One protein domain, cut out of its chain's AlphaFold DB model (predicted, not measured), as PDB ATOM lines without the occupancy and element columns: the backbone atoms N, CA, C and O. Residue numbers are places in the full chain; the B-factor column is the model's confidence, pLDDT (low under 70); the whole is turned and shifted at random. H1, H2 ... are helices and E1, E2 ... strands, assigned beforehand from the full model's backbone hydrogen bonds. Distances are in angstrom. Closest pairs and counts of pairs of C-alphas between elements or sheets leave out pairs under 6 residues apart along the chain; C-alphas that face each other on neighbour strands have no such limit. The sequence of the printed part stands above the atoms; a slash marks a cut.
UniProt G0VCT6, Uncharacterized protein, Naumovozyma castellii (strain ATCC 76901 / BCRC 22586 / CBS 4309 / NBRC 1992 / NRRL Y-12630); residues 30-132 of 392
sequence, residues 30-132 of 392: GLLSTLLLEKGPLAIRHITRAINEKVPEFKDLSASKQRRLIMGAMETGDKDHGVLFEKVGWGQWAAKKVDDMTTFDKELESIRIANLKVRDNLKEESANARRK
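Overview. This is residues 30 to 132 of the 392 residues of an uncharacterized protein of Naumovozyma castellii (strain ATCC 76901 / BCRC 22586 / CBS 4309 / NBRC 1992 / NRRL Y-12630) (UniProt G0VCT6). A two-stranded hairpin, E1 and E2, is sandwiched between H1 on one side and the first part of the long helix H5, residues 104 to 115, on the other, and residues 123 to 132 of H5 stick out as a free arm. H4 reaches from E1 to a corner of the body where H2 crosses its first part, with the short H3 nearby. The printed part has 103 residues, with named elements in the order H1, H2, H3, H4, E1, E2, H5; the sheet E1 - E2 is antiparallel and the class is mostly helix. It is only just compact, close to loose, with a radius of gyration of the C-alphas of 15.0 A, and spans 47 by 37 by 21 A, the arm adding to its length.

Along the chain. H1, residues 30 to 39, begins with C-alpha 30 at (-32.027, -32.760, -27.245) and is 14.1 A long. H2 is residues 44 to 54, 15.4 A, and H3 is residues 56 to 59, 5.4 A. H4, residues 63 to 76, runs 20.3 A from C-alpha 63 at (-40.888, -50.634, -21.162). E1 is residues 83 to 86, 9.8 A, and E2 is residues 92 to 97, 17.0 A. H5, residues 104 to 132, runs 41.2 A and ends with C-alpha 132 at (-72.566, -36.137, -9.954).

Arrangement. E1 and E2 form a hairpin, antiparallel at 149 degrees, with N 84 and O 96 at 2.8 A and N 86 and O 94 at 3.0 A, within hydrogen-bond range. The closest C-alphas of H1 and E2 are those of Leu 36 and Ala 95, 5.3 A apart. Residues 42 to 43 pair antiparallel with residues 92 to 93 of E2. The closest C-alphas of E1 and H5 are those of Glu 86 and Ile 111, 6.2 A; those of E1 and H4 are Phe 85 and Met 74, 5.6 A. H4 and H5 are close but not clearly touching, with the closest C-alphas, Glu 75 and Arg 112, 7.2 A apart. H4 touches H2 with residues 66 to 70 alone, about perpendicular at 82 degrees, the closest C-alphas being those of Thr 48 and Gln 66, 7.1 A. H2 and H3 touch only at the corner, and only just, with 3 pairs of C-alphas within 8 A; the closest are those of Asn 52 and Lys 59, 4.9 A. H1 and H5 are apart. Every O i to N i+4 pair is within hydrogen-bond range in H1 and H4, against 6 of 7 in H2 and 21 of 25 in H5; H3 is too short for such a pair.

Size, cuts and confidence. The two farthest C-alphas, those of Glu 57 and Lys 132, are 47.9 A apart. The printed part has no cut and no long link. Its mean pLDDT is 90.4, and residues 130 to 132 are under 70.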
ATOM      1  N   GLY A  30     -32.065 -33.223 -25.845       90.75
ATOM      2  CA  GLY A  30     -32.027 -32.760 -27.245       90.75
ATOM      3  C   GLY A  30     -32.828 -33.607 -28.249       90.75
ATOM      4  O   GLY A  30     -33.424 -33.083 -29.193       90.75
ATOM      5  N   LEU A  31     -32.908 -34.928 -28.047       92.62
ATOM      6  CA  LEU A  31     -33.701 -35.808 -28.913       92.62
ATOM      7  C   LEU A  31     -35.202 -35.675 -28.608       92.62
ATOM      8  O   LEU A  31     -36.023 -35.714 -29.526       92.62
ATOM      9  N   LEU A  32     -35.559 -35.472 -27.334       94.88
ATOM     10  CA  LEU A  32     -36.932 -35.220 -26.883       94.88
ATOM     11  C   LEU A  32     -37.432 -33.833 -27.305       94.88
ATOM     12  O   LEU A  32     -38.571 -33.718 -27.757       94.88
ATOM     13  N   SER A  33     -36.600 -32.795 -27.180       95.00
ATOM     14  CA  SER A  33     -36.938 -31.420 -27.556       95.00
ATOM     15  C   SER A  33     -37.164 -31.306 -29.058       95.00
ATOM     16  O   SER A  33     -38.248 -30.892 -29.466       95.00
ATOM     17  N   THR A  34     -36.228 -31.793 -29.878       94.69
ATOM     18  CA  THR A  34     -36.372 -31.860 -31.342       94.69
ATOM     19  C   THR A  34     -37.680 -32.550 -31.741       94.69
ATOM     20  O   THR A  34     -38.466 -32.003 -32.509       94.69
ATOM     21  N   LEU A  35     -37.955 -33.729 -31.174       95.81
ATOM     22  CA  LEU A  35     -39.127 -34.548 -31.498       95.81
ATOM     23  C   LEU A  35     -40.461 -33.887 -31.108       95.81
ATOM     24  O   LEU A  35     -41.442 -34.015 -31.841       95.81
ATOM     25  N   LEU A  36     -40.517 -33.204 -29.961       96.19
ATOM     26  CA  LEU A  36     -41.730 -32.542 -29.465       96.19
ATOM     27  C   LEU A  36     -41.945 -31.143 -30.060       96.19
ATOM     28  O   LEU A  36     -43.088 -30.696 -30.125       96.19
ATOM     29  N   LEU A  37     -40.889 -30.472 -30.528       95.75
ATOM     30  CA  LEU A  37     -41.004 -29.254 -31.334       95.75
ATOM     31  C   LEU A  37     -41.452 -29.574 -32.771       95.75
ATOM     32  O   LEU A  37     -42.311 -28.881 -33.304       95.75
ATOM     33  N   GLU A  38     -40.930 -30.649 -33.374       96.19
ATOM     34  CA  GLU A  38     -41.307 -31.117 -34.721       96.19
ATOM     35  C   GLU A  38     -42.771 -31.593 -34.779       96.19
ATOM     36  O   GLU A  38     -43.515 -31.230 -35.689       96.19
ATOM     37  N   LYS A  39     -43.191 -32.426 -33.814       95.44
ATOM     38  CA  LYS A  39     -44.480 -33.148 -33.861       95.44
ATOM     39  C   LYS A  39     -45.541 -32.605 -32.901       95.44
ATOM     40  O   LYS A  39     -46.660 -33.118 -32.881       95.44
ATOM     41  N   GLY A  40     -45.211 -31.578 -32.119       96.00
ATOM     42  CA  GLY A  40     -46.112 -30.967 -31.148       96.00
ATOM     43  C   GLY A  40     -46.466 -31.886 -29.966       96.00
ATOM     44  O   GLY A  40     -45.722 -32.817 -29.642       96.00
ATOM     45  N   PRO A  41     -47.603 -31.634 -29.284       96.50
ATOM     46  CA  PRO A  41     -47.984 -32.370 -28.080       96.50
ATOM     47  C   PRO A  41     -48.233 -33.866 -28.339       96.50
ATOM     48  O   PRO A  41     -49.190 -34.249 -29.014       96.50
ATOM     49  N   LEU A  42     -47.408 -34.737 -27.750       97.31
ATOM     50  CA  LEU A  42     -47.451 -36.185 -27.964       97.31
ATOM     51  C   LEU A  42     -47.743 -36.978 -26.689       97.31
ATOM     52  O   LEU A  42     -47.343 -36.632 -25.577       97.31
ATOM     53  N   ALA A  43     -48.415 -38.115 -26.871       97.12
ATOM     54  CA  ALA A  43     -48.559 -39.126 -25.833       97.12
ATOM     55  C   ALA A  43     -47.235 -39.879 -25.627       97.12
ATOM     56  O   ALA A  43     -46.587 -40.276 -26.596       97.12
ATOM     57  N   ILE A  44     -46.875 -40.174 -24.375       95.50
ATOM     58  CA  ILE A  44     -45.596 -40.813 -24.016       95.50
ATOM     59  C   ILE A  44     -45.335 -42.141 -24.750       95.50
ATOM     60  O   ILE A  44     -44.194 -42.443 -25.065       95.50
ATOM     61  N   ARG A  45     -46.381 -42.897 -25.123       96.44
ATOM     62  CA  ARG A  45     -46.256 -44.119 -25.947       96.44
ATOM     63  C   ARG A  45     -45.710 -43.840 -27.357       96.44
ATOM     64  O   ARG A  45     -44.998 -44.676 -27.905       96.44
ATOM     65  N   HIS A  46     -46.057 -42.697 -27.948       97.12
ATOM     66  CA  HIS A  46     -45.564 -42.283 -29.265       97.12
ATOM     67  C   HIS A  46     -44.134 -41.746 -29.166       97.12
ATOM     68  O   HIS A  46     -43.322 -42.063 -30.028       97.12
ATOM     69  N   ILE A  47     -43.814 -41.039 -28.074       96.56
ATOM     70  CA  ILE A  47     -42.440 -40.646 -27.734       96.56
ATOM     71  C   ILE A  47     -41.557 -41.900 -27.630       96.56
ATOM     72  O   ILE A  47     -40.589 -42.012 -28.369       96.56
ATOM     73  N   THR A  48     -41.925 -42.899 -26.812       96.25
ATOM     74  CA  THR A  48     -41.154 -44.153 -26.684       96.25
ATOM     75  C   THR A  48     -40.955 -44.860 -28.026       96.25
ATOM     76  O   THR A  48     -39.838 -45.268 -28.322       96.25
ATOM     77  N   ARG A  49     -41.997 -44.973 -28.866       96.19
ATOM     78  CA  ARG A  49     -41.856 -45.584 -30.200       96.19
ATOM     79  C   ARG A  49     -40.809 -44.852 -31.047       96.19
ATOM     80  O   ARG A  49     -39.911 -45.498 -31.565       96.19
ATOM     81  N   ALA A  50     -40.910 -43.531 -31.150       95.56
ATOM     82  CA  ALA A  50     -40.024 -42.736 -31.995       95.56
ATOM     83  C   ALA A  50     -38.591 -42.595 -31.436       95.56
ATOM     84  O   ALA A  50     -37.677 -42.291 -32.197       95.56
ATOM     85  N   ILE A  51     -38.362 -42.865 -30.143       94.62
ATOM     86  CA  ILE A  51     -37.005 -43.077 -29.610       94.62
ATOM     87  C   ILE A  51     -36.497 -44.466 -30.013       94.62
ATOM     88  O   ILE A  51     -35.395 -44.550 -30.535       94.62
ATOM     89  N   ASN A  52     -37.295 -45.533 -29.870       94.19
ATOM     90  CA  ASN A  52     -36.912 -46.890 -30.303       94.19
ATOM     91  C   ASN A  52     -36.635 -46.988 -31.824       94.19
ATOM     92  O   ASN A  52     -35.958 -47.915 -32.259       94.19
ATOM     93  N   GLU A  53     -37.177 -46.066 -32.626       94.06
ATOM     94  CA  GLU A  53     -36.902 -45.917 -34.066       94.06
ATOM     95  C   GLU A  53     -35.571 -45.192 -34.357       94.06
ATOM     96  O   GLU A  53     -34.974 -45.439 -35.401       94.06
ATOM     97  N   LYS A  54     -35.098 -44.314 -33.457       91.94
ATOM     98  CA  LYS A  54     -33.836 -43.557 -33.604       91.94
ATOM     99  C   LYS A  54     -32.646 -44.211 -32.892       91.94
ATOM    100  O   LYS A  54     -31.538 -44.164 -33.404       91.94
ATOM    101  N   VAL A  55     -32.877 -44.806 -31.722       92.25
ATOM    102  CA  VAL A  55     -31.863 -45.409 -30.847       92.25
ATOM    103  C   VAL A  55     -32.253 -46.875 -30.615       92.25
ATOM    104  O   VAL A  55     -33.093 -47.148 -29.751       92.25
ATOM    105  N   PRO A  56     -31.699 -47.837 -31.379       90.06
ATOM    106  CA  PRO A  56     -32.127 -49.234 -31.303       90.06
ATOM    107  C   PRO A  56     -31.850 -49.854 -29.929       90.06
ATOM    108  O   PRO A  56     -32.727 -50.520 -29.396       90.06
ATOM    109  N   GLU A  57     -30.718 -49.543 -29.292       91.19
ATOM    110  CA  GLU A  57     -30.362 -50.010 -27.935       91.19
ATOM    111  C   GLU A  57     -31.421 -49.657 -26.874       91.19
ATOM    112  O   GLU A  57     -31.621 -50.363 -25.884       91.19
ATOM    113  N   PHE A  58     -32.141 -48.547 -27.071       92.00
ATOM    114  CA  PHE A  58     -33.183 -48.116 -26.147       92.00
ATOM    115  C   PHE A  58     -34.399 -49.057 -26.174       92.00
ATOM    116  O   PHE A  58     -35.092 -49.204 -25.162       92.00
ATOM    117  N   LYS A  59     -34.626 -49.751 -27.297       92.44
ATOM    118  CA  LYS A  59     -35.682 -50.758 -27.486       92.44
ATOM    119  C   LYS A  59     -35.496 -51.975 -26.574       92.44
ATOM    120  O   LYS A  59     -36.501 -52.529 -26.131       92.44
ATOM    121  N   ASP A  60     -34.250 -52.338 -26.274       94.25
ATOM    122  CA  ASP A  60     -33.885 -53.533 -25.499       94.25
ATOM    123  C   ASP A  60     -34.075 -53.332 -23.984       94.25
ATOM    124  O   ASP A  60     -34.153 -54.281 -23.201       94.25
ATOM    125  N   LEU A  61     -34.228 -52.078 -23.545       93.88
ATOM    126  CA  LEU A  61     -34.642 -51.756 -22.185       93.88
ATOM    127  C   LEU A  61     -36.120 -52.112 -21.965       93.88
ATOM    128  O   LEU A  61     -36.983 -51.817 -22.789       93.88
ATOM    129  N   SER A  62     -36.461 -52.649 -20.789       96.25
ATOM    130  CA  SER A  62     -37.865 -52.926 -20.456       96.25
ATOM    131  C   SER A  62     -38.728 -51.656 -20.525       96.25
ATOM    132  O   SER A  62     -38.299 -50.573 -20.119       96.25
ATOM    133  N   ALA A  63     -39.984 -51.779 -20.968       93.81
ATOM    134  CA  ALA A  63     -40.888 -50.634 -21.162       93.81
ATOM    135  C   ALA A  63     -41.090 -49.765 -19.899       93.81
ATOM    136  O   ALA A  63     -41.367 -48.567 -19.985       93.81
ATOM    137  N   SER A  64     -40.910 -50.351 -18.708       95.56
ATOM    138  CA  SER A  64     -40.884 -49.624 -17.432       95.56
ATOM    139  C   SER A  64     -39.625 -48.753 -17.289       95.56
ATOM    140  O   SER A  64     -39.734 -47.579 -16.935       95.56
ATOM    141  N   LYS A  65     -38.438 -49.290 -17.618       94.69
ATOM    142  CA  LYS A  65     -37.159 -48.557 -17.611       94.69
ATOM    143  C   LYS A  65     -37.134 -47.474 -18.693       94.69
ATOM    144  O   LYS A  65     -36.827 -46.332 -18.360       94.69
ATOM    145  N   GLN A  66     -37.567 -47.786 -19.922       95.56
ATOM    146  CA  GLN A  66     -37.752 -46.807 -21.007       95.56
ATOM    147  C   GLN A  66     -38.574 -45.604 -20.525       95.56
ATOM    148  O   GLN A  66     -38.124 -44.460 -20.573       95.56
ATOM    149  N   ARG A  67     -39.772 -45.860 -19.985       95.44
ATOM    150  CA  ARG A  67     -40.673 -44.799 -19.524       95.44
ATOM    151  C   ARG A  67     -40.082 -43.968 -18.381       95.44
ATOM    152  O   ARG A  67     -40.294 -42.760 -18.364       95.44
ATOM    153  N   ARG A  68     -39.372 -44.586 -17.429       95.06
ATOM    154  CA  ARG A  68     -38.712 -43.868 -16.320       95.06
ATOM    155  C   ARG A  68     -37.620 -42.928 -16.826       95.06
ATOM    156  O   ARG A  68     -37.610 -41.778 -16.410       95.06
ATOM    157  N   LEU A  69     -36.767 -43.393 -17.738       95.25
ATOM    158  CA  LEU A  69     -35.708 -42.574 -18.333       95.25
ATOM    159  C   LEU A  69     -36.287 -41.388 -19.123       95.25
ATOM    160  O   LEU A  69     -35.816 -40.268 -18.949       95.25
ATOM    161  N   ILE A  70     -37.359 -41.603 -19.902       95.38
ATOM    162  CA  ILE A  70     -38.061 -40.514 -20.610       95.38
ATOM    163  C   ILE A  70     -38.584 -39.476 -19.613       95.38
ATOM    164  O   ILE A  70     -38.328 -38.292 -19.778       95.38
ATOM    165  N   MET A  71     -39.295 -39.903 -18.563       94.75
ATOM    166  CA  MET A  71     -39.850 -38.964 -17.579       94.75
ATOM    167  C   MET A  71     -38.746 -38.205 -16.829       94.75
ATOM    168  O   MET A  71     -38.878 -37.001 -16.668       94.75
ATOM    169  N   GLY A  72     -37.635 -38.859 -16.467       93.56
ATOM    170  CA  GLY A  72     -36.487 -38.196 -15.836       93.56
ATOM    171  C   GLY A  72     -35.859 -37.110 -16.717       93.56
ATOM    172  O   GLY A  72     -35.712 -35.978 -16.266       93.56
ATOM    173  N   ALA A  73     -35.580 -37.413 -17.990       93.69
ATOM    174  CA  ALA A  73     -35.043 -36.436 -18.945       93.69
ATOM    175  C   ALA A  73     -36.025 -35.279 -19.244       93.69
ATOM    176  O   ALA A  73     -35.610 -34.158 -19.540       93.69
ATOM    177  N   MET A  74     -37.336 -35.522 -19.129       94.62
ATOM    178  CA  MET A  74     -38.356 -34.472 -19.238       94.62
ATOM    179  C   MET A  74     -38.491 -33.635 -17.954       94.62
ATOM    180  O   MET A  74     -38.820 -32.455 -18.026       94.62
ATOM    181  N   GLU A  75     -38.205 -34.214 -16.785       92.44
ATOM    182  CA  GLU A  75     -38.227 -33.536 -15.480       92.44
ATOM    183  C   GLU A  75     -36.959 -32.697 -15.209       92.44
ATOM    184  O   GLU A  75     -37.001 -31.814 -14.347       92.44
ATOM    185  N   THR A  76     -35.866 -32.913 -15.955       91.81
ATOM    186  CA  THR A  76     -34.669 -32.043 -15.986       91.81
ATOM    187  C   THR A  76     -34.738 -30.929 -17.031       91.81
ATOM    188  O   THR A  76     -34.121 -29.884 -16.837       91.81
ATOM    189  N   GLY A  77     -35.466 -31.142 -18.132       92.62
ATOM    190  CA  GLY A  77     -35.455 -30.238 -19.283       92.62
ATOM    191  C   GLY A  77     -34.211 -30.383 -20.170       92.62
ATOM    192  O   GLY A  77     -33.355 -31.248 -19.966       92.62
ATOM    193  N   ASP A  78     -34.135 -29.520 -21.177       94.00
ATOM    194  CA  ASP A  78     -33.044 -29.401 -22.140       94.00
ATOM    195  C   ASP A  78     -32.411 -28.011 -22.009       94.00
ATOM    196  O   ASP A  78     -32.952 -27.018 -22.505       94.00
ATOM    197  N   LYS A  79     -31.291 -27.932 -21.279       90.38
ATOM    198  CA  LYS A  79     -30.598 -26.660 -21.033       90.38
ATOM    199  C   LYS A  79     -29.897 -26.131 -22.282       90.38
ATOM    200  O   LYS A  79     -29.864 -24.920 -22.469       90.38
ATOM    201  N   ASP A  80     -29.400 -27.018 -23.137       88.94
ATOM    202  CA  ASP A  80     -28.564 -26.658 -24.284       88.94
ATOM    203  C   ASP A  80     -29.394 -26.018 -25.409       88.94
ATOM    204  O   ASP A  80     -28.964 -25.051 -26.035       88.94
ATOM    205  N   HIS A  81     -30.625 -26.501 -25.619       88.94
ATOM    206  CA  HIS A  81     -31.562 -25.948 -26.609       88.94
ATOM    207  C   HIS A  81     -32.575 -24.957 -26.005       88.94
ATOM    208  O   HIS A  81     -33.388 -24.385 -26.738       88.94
ATOM    209  N   GLY A  82     -32.559 -24.766 -24.681       92.94
ATOM    210  CA  GLY A  82     -33.509 -23.915 -23.960       92.94
ATOM    211  C   GLY A  82     -34.948 -24.441 -24.012       92.94
ATOM    212  O   GLY A  82     -35.879 -23.665 -24.212       92.94
ATOM    213  N   VAL A  83     -35.160 -25.756 -23.883       95.00
ATOM    214  CA  VAL A  83     -36.490 -26.380 -24.015       95.00
ATOM    215  C   VAL A  83     -36.957 -27.028 -22.710       95.00
ATOM    216  O   VAL A  83     -36.261 -27.823 -22.080       95.00
ATOM    217  N   LEU A  84     -38.188 -26.700 -22.319       95.50
ATOM    218  CA  LEU A  84     -38.888 -27.237 -21.156       95.50
ATOM    219  C   LEU A  84     -40.044 -28.141 -21.585       95.50
ATOM    220  O   LEU A  84     -40.641 -27.950 -22.646       95.50
ATOM    221  N   PHE A  85     -40.387 -29.119 -20.744       96.50
ATOM    222  CA  PHE A  85     -41.406 -30.121 -21.055       96.50
ATOM    223  C   PHE A  85     -42.638 -29.978 -20.149       96.50
ATOM    224  O   PHE A  85     -42.630 -30.328 -18.965       96.50
ATOM    225  N   GLU A  86     -43.729 -29.473 -20.724       95.81
ATOM    226  CA  GLU A  86     -45.000 -29.274 -20.027       95.81
ATOM    227  C   GLU A  86     -45.933 -30.476 -20.221       95.81
ATOM    228  O   GLU A  86     -46.080 -31.030 -21.313       95.81
ATOM    229  N   LYS A  87     -46.605 -30.886 -19.147       95.81
ATOM    230  CA  LYS A  87     -47.523 -32.022 -19.129       95.81
ATOM    231  C   LYS A  87     -48.963 -31.571 -19.380       95.81
ATOM    232  O   LYS A  87     -49.760 -31.448 -18.451       95.81
ATOM    233  N   VAL A  88     -49.305 -31.408 -20.654       94.12
ATOM    234  CA  VAL A  88     -50.623 -30.938 -21.122       94.12
ATOM    235  C   VAL A  88     -51.788 -31.856 -20.702       94.12
ATOM    236  O   VAL A  88     -52.917 -31.391 -20.564       94.12
ATOM    237  N   GLY A  89     -51.560 -33.158 -20.471       92.62
ATOM    238  CA  GLY A  89     -52.659 -34.085 -20.166       92.62
ATOM    239  C   GLY A  89     -52.266 -35.403 -19.497       92.62
ATOM    240  O   GLY A  89     -51.175 -35.570 -18.940       92.62
ATOM    241  N   TRP A  90     -53.172 -36.390 -19.529       88.56
ATOM    242  CA  TRP A  90     -52.930 -37.706 -18.922       88.56
ATOM    243  C   TRP A  90     -51.987 -38.557 -19.786       88.56
ATOM    244  O   TRP A  90     -52.402 -39.380 -20.594       88.56
ATOM    245  N   GLY A  91     -50.684 -38.326 -19.614       92.00
ATOM    246  CA  GLY A  91     -49.629 -38.971 -20.401       92.00
ATOM    247  C   GLY A  91     -49.312 -38.270 -21.723       92.00
ATOM    248  O   GLY A  91     -48.497 -38.797 -22.478       92.00
ATOM    249  N   GLN A  92     -49.920 -37.109 -21.985       95.31
ATOM    250  CA  GLN A  92     -49.534 -36.177 -23.046       95.31
ATOM    251  C   GLN A  92     -48.588 -35.103 -22.505       95.31
ATOM    252  O   GLN A  92     -48.792 -34.599 -21.397       95.31
ATOM    253  N   TRP A  93     -47.599 -34.751 -23.321       96.94
ATOM    254  CA  TRP A  93     -46.572 -33.754 -23.041       96.94
ATOM    255  C   TRP A  93     -46.317 -32.888 -24.276       96.94
ATOM    256  O   TRP A  93     -46.469 -33.369 -25.397       96.94
ATOM    257  N   ALA A  94     -45.886 -31.649 -24.071       97.00
ATOM    258  CA  ALA A  94     -45.447 -30.721 -25.107       97.00
ATOM    259  C   ALA A  94     -44.059 -30.158 -24.769       97.00
ATOM    260  O   ALA A  94     -43.660 -30.138 -23.603       97.00
ATOM    261  N   ALA A  95     -43.342 -29.680 -25.785       96.75
ATOM    262  CA  ALA A  95     -42.151 -28.859 -25.608       96.75
ATOM    263  C   ALA A  95     -42.527 -27.371 -25.657       96.75
ATOM    264  O   ALA A  95     -43.248 -26.942 -26.558       96.75
ATOM    265  N   LYS A  96     -42.002 -26.585 -24.715       95.06
ATOM    266  CA  LYS A  96     -42.006 -25.120 -24.729       95.06
ATOM    267  C   LYS A  96     -40.558 -24.654 -24.856       95.06
ATOM    268  O   LYS A  96     -39.730 -25.018 -24.024       95.06
ATOM    269  N   LYS A  97     -40.248 -23.843 -25.867       94.94
ATOM    270  CA  LYS A  97     -38.956 -23.147 -25.934       94.94
ATOM    271  C   LYS A  97     -38.961 -21.935 -24.991       94.94
ATOM    272  O   LYS A  97     -39.984 -21.266 -24.849       94.94
ATOM    273  N   VAL A  98     -37.821 -21.676 -24.363       94.06
ATOM    274  CA  VAL A  98     -37.520 -20.510 -23.530       94.06
ATOM    275  C   VAL A  98     -36.377 -19.753 -24.195       94.06
ATOM    276  O   VAL A  98     -35.356 -20.351 -24.528       94.06
ATOM    277  N   ASP A  99     -36.548 -18.450 -24.407       87.88
ATOM    278  CA  ASP A  99     -35.534 -17.637 -25.088       87.88
ATOM    279  C   ASP A  99     -34.444 -17.121 -24.124       87.88
ATOM    280  O   ASP A  99     -33.290 -16.978 -24.521       87.88
ATOM    281  N   ASP A 100     -34.775 -16.930 -22.838       87.81
ATOM    282  CA  ASP A 100     -33.845 -16.479 -21.793       87.81
ATOM    283  C   ASP A 100     -33.308 -17.641 -20.936       87.81
ATOM    284  O   ASP A 100     -33.961 -18.121 -20.007       87.81
ATOM    285  N   MET A 101     -32.051 -18.041 -21.147       83.94
ATOM    286  CA  MET A 101     -31.410 -19.094 -20.336       83.94
ATOM    287  C   MET A 101     -31.300 -18.731 -18.836       83.94
ATOM    288  O   MET A 101     -31.220 -19.612 -17.983       83.94
ATOM    289  N   THR A 102     -31.356 -17.440 -18.486       85.81
ATOM    290  CA  THR A 102     -31.339 -16.942 -17.095       85.81
ATOM    291  C   THR A 102     -32.686 -17.076 -16.371       85.81
ATOM    292  O   THR A 102     -32.732 -17.007 -15.137       85.81
ATOM    293  N   THR A 103     -33.787 -17.275 -17.103       88.88
ATOM    294  CA  THR A 103     -35.106 -17.588 -16.530       88.88
ATOM    295  C   THR A 103     -35.392 -19.090 -16.530       88.88
ATOM    296  O   THR A 103     -36.217 -19.526 -15.728       88.88
ATOM    297  N   PHE A 104     -34.666 -19.880 -17.335       91.88
ATOM    298  CA  PHE A 104     -34.862 -21.322 -17.526       91.88
ATOM    299  C   PHE A 104     -35.106 -22.102 -16.229       91.88
ATOM    300  O   PHE A 104     -36.115 -22.787 -16.128       91.88
ATOM    301  N   ASP A 105     -34.244 -21.985 -15.212       90.81
ATOM    302  CA  ASP A 105     -34.404 -22.751 -13.962       90.81
ATOM    303  C   ASP A 105     -35.642 -22.323 -13.145       90.81
ATOM    304  O   ASP A 105     -36.259 -23.143 -12.463       90.81
ATOM    305  N   LYS A 106     -36.066 -21.056 -13.259       92.44
ATOM    306  CA  LYS A 106     -37.302 -20.547 -12.636       92.44
ATOM    307  C   LYS A 106     -38.538 -21.034 -13.391       92.44
ATOM    308  O   LYS A 106     -39.526 -21.429 -12.770       92.44
ATOM    309  N   GLU A 107     -38.485 -21.025 -14.722       92.81
ATOM    310  CA  GLU A 107     -39.551 -21.569 -15.557       92.81
ATOM    311  C   GLU A 107     -39.677 -23.093 -15.396       92.81
ATOM    312  O   GLU A 107     -40.793 -23.581 -15.225       92.81
ATOM    313  N   LEU A 108     -38.562 -23.831 -15.357       93.06
ATOM    314  CA  LEU A 108     -38.513 -25.275 -15.110       93.06
ATOM    315  C   LEU A 108     -39.228 -25.631 -13.808       93.06
ATOM    316  O   LEU A 108     -40.079 -26.517 -13.810       93.06
ATOM    317  N   GLU A 109     -38.940 -24.923 -12.711       92.50
ATOM    318  CA  GLU A 109     -39.612 -25.181 -11.436       92.50
ATOM    319  C   GLU A 109     -41.097 -24.775 -11.478       92.50
ATOM    320  O   GLU A 109     -41.957 -25.499 -10.978       92.50
ATOM    321  N   SER A 110     -41.451 -23.681 -12.164       92.62
ATOM    322  CA  SER A 110     -42.861 -23.312 -12.368       92.62
ATOM    323  C   SER A 110     -43.649 -24.379 -13.145       92.62
ATOM    324  O   SER A 110     -44.783 -24.708 -12.780       92.62
ATOM    325  N   ILE A 111     -43.021 -24.989 -14.159       93.06
ATOM    326  CA  ILE A 111     -43.577 -26.079 -14.965       93.06
ATOM    327  C   ILE A 111     -43.591 -27.380 -14.156       93.06
ATOM    328  O   ILE A 111     -44.572 -28.114 -14.223       93.06
ATOM    329  N   ARG A 112     -42.591 -27.650 -13.309       92.75
ATOM    330  CA  ARG A 112     -42.599 -28.780 -12.364       92.75
ATOM    331  C   ARG A 112     -43.798 -28.682 -11.415       92.75
ATOM    332  O   ARG A 112     -44.585 -29.627 -11.320       92.75
ATOM    333  N   ILE A 113     -44.018 -27.514 -10.811       92.00
ATOM    334  CA  ILE A 113     -45.179 -27.219  -9.958       92.00
ATOM    335  C   ILE A 113     -46.504 -27.360 -10.736       92.00
ATOM    336  O   ILE A 113     -47.477 -27.903 -10.202       92.00
ATOM    337  N   ALA A 114     -46.571 -26.919 -11.998       89.75
ATOM    338  CA  ALA A 114     -47.747 -27.109 -12.854       89.75
ATOM    339  C   ALA A 114     -48.001 -28.596 -13.176       89.75
ATOM    340  O   ALA A 114     -49.115 -29.094 -12.994       89.75
ATOM    341  N   ASN A 115     -46.959 -29.340 -13.554       89.62
ATOM    342  CA  ASN A 115     -46.995 -30.768 -13.875       89.62
ATOM    343  C   ASN A 115     -47.473 -31.620 -12.681       89.62
ATOM    344  O   ASN A 115     -48.175 -32.623 -12.884       89.62
ATOM    345  N   LEU A 116     -47.150 -31.198 -11.448       87.81
ATOM    346  CA  LEU A 116     -47.725 -31.726 -10.205       87.81
ATOM    347  C   LEU A 116     -49.227 -31.411 -10.106       87.81
ATOM    348  O   LEU A 116     -50.022 -32.346 -10.034       87.81
ATOM    349  N   LYS A 117     -49.637 -30.136 -10.197       86.31
ATOM    350  CA  LYS A 117     -51.056 -29.709 -10.122       86.31
ATOM    351  C   LYS A 117     -51.956 -30.432 -11.135       86.31
ATOM    352  O   LYS A 117     -53.057 -30.858 -10.790       86.31
ATOM    353  N   VAL A 118     -51.471 -30.684 -12.357       82.38
ATOM    354  CA  VAL A 118     -52.189 -31.468 -13.386       82.38
ATOM    355  C   VAL A 118     -52.474 -32.915 -12.935       82.38
ATOM    356  O   VAL A 118     -53.421 -33.536 -13.417       82.38
ATOM    357  N   ARG A 119     -51.695 -33.500 -12.008       79.19
ATOM    358  CA  ARG A 119     -52.008 -34.823 -11.421       79.19
ATOM    359  C   ARG A 119     -53.169 -34.771 -10.430       79.19
ATOM    360  O   ARG A 119     -53.813 -35.803 -10.261       79.19
ATOM    361  N   ASP A 120     -53.420 -33.634  -9.791       76.81
ATOM    362  CA  ASP A 120     -54.391 -33.511  -8.698       76.81
ATOM    363  C   ASP A 120     -55.736 -32.957  -9.164       76.81
ATOM    364  O   ASP A 120     -56.768 -33.536  -8.819       76.81
ATOM    365  N   ASN A 121     -55.741 -31.973 -10.070       73.69
ATOM    366  CA  ASN A 121     -56.963 -31.493 -10.730       73.69
ATOM    367  C   ASN A 121     -57.756 -32.660 -11.360       73.69
ATOM    368  O   ASN A 121     -58.969 -32.761 -11.194       73.69
ATOM    369  N   LEU A 122     -57.056 -33.604 -12.004       71.00
ATOM    370  CA  LEU A 122     -57.657 -34.788 -12.633       71.00
ATOM    371  C   LEU A 122     -58.229 -35.798 -11.608       71.00
ATOM    372  O   LEU A 122     -59.204 -36.501 -11.897       71.00
ATOM    373  N   LYS A 123     -57.657 -35.881 -10.394       76.19
ATOM    374  CA  LYS A 123     -58.218 -36.690  -9.291       76.19
ATOM    375  C   LYS A 123     -59.505 -36.059  -8.770       76.19
ATOM    376  O   LYS A 123     -60.483 -36.771  -8.554       76.19
ATOM    377  N   GLU A 124     -59.512 -34.743  -8.573       76.31
ATOM    378  CA  GLU A 124     -60.691 -34.036  -8.079       76.31
ATOM    379  C   GLU A 124     -61.828 -34.041  -9.109       76.31
ATOM    380  O   GLU A 124     -62.969 -34.345  -8.756       76.31
ATOM    381  N   GLU A 125     -61.535 -33.803 -10.390       77.31
ATOM    382  CA  GLU A 125     -62.531 -33.885 -11.460       77.31
ATOM    383  C   GLU A 125     -63.155 -35.286 -11.536       77.31
ATOM    384  O   GLU A 125     -64.379 -35.421 -11.497       77.31
ATOM    385  N   SER A 126     -62.339 -36.346 -11.565       75.12
ATOM    386  CA  SER A 126     -62.844 -37.724 -11.637       75.12
ATOM    387  C   SER A 126     -63.602 -38.161 -10.371       75.12
ATOM    388  O   SER A 126     -64.583 -38.909 -10.468       75.12
ATOM    389  N   ALA A 127     -63.238 -37.649  -9.190       74.31
ATOM    390  CA  ALA A 127     -64.008 -37.830  -7.958       74.31
ATOM    391  C   ALA A 127     -65.357 -37.084  -7.996       74.31
ATOM    392  O   ALA A 127     -66.390 -37.643  -7.616       74.31
ATOM    393  N   ASN A 128     -65.377 -35.847  -8.497       71.69
ATOM    394  CA  ASN A 128     -66.587 -35.034  -8.606       71.69
ATOM    395  C   ASN A 128     -67.532 -35.529  -9.716       71.69
ATOM    396  O   ASN A 128     -68.749 -35.520  -9.522       71.69
ATOM    397  N   ALA A 129     -67.013 -36.063 -10.824       70.88
ATOM    398  CA  ALA A 129     -67.801 -36.744 -11.852       70.88
ATOM    399  C   ALA A 129     -68.529 -37.975 -11.278       70.88
ATOM    400  O   ALA A 129     -69.740 -38.117 -11.453       70.88
ATOM    401  N   ARG A 130     -67.824 -38.807 -10.493       68.38
ATOM    402  CA  ARG A 130     -68.409 -39.955  -9.768       68.38
ATOM    403  C   ARG A 130     -69.446 -39.558  -8.709       68.38
ATOM    404  O   ARG A 130     -70.324 -40.358  -8.399       68.38
ATOM    405  N   ARG A 131     -69.366 -38.343  -8.156       61.75
ATOM    406  CA  ARG A 131     -70.371 -37.790  -7.227       61.75
ATOM    407  C   ARG A 131     -71.592 -37.196  -7.930       61.75
ATOM    408  O   ARG A 131     -72.667 -37.218  -7.348       61.75
ATOM    409  N   LYS A 132     -71.450 -36.679  -9.155       58.72
ATOM    410  CA  LYS A 132     -72.566 -36.137  -9.954       58.72
ATOM    411  C   LYS A 132     -73.372 -37.233 -10.664       58.72
ATOM    412  O   LYS A 132     -74.580 -37.090 -10.825       58.72
TER     413      LYS A 132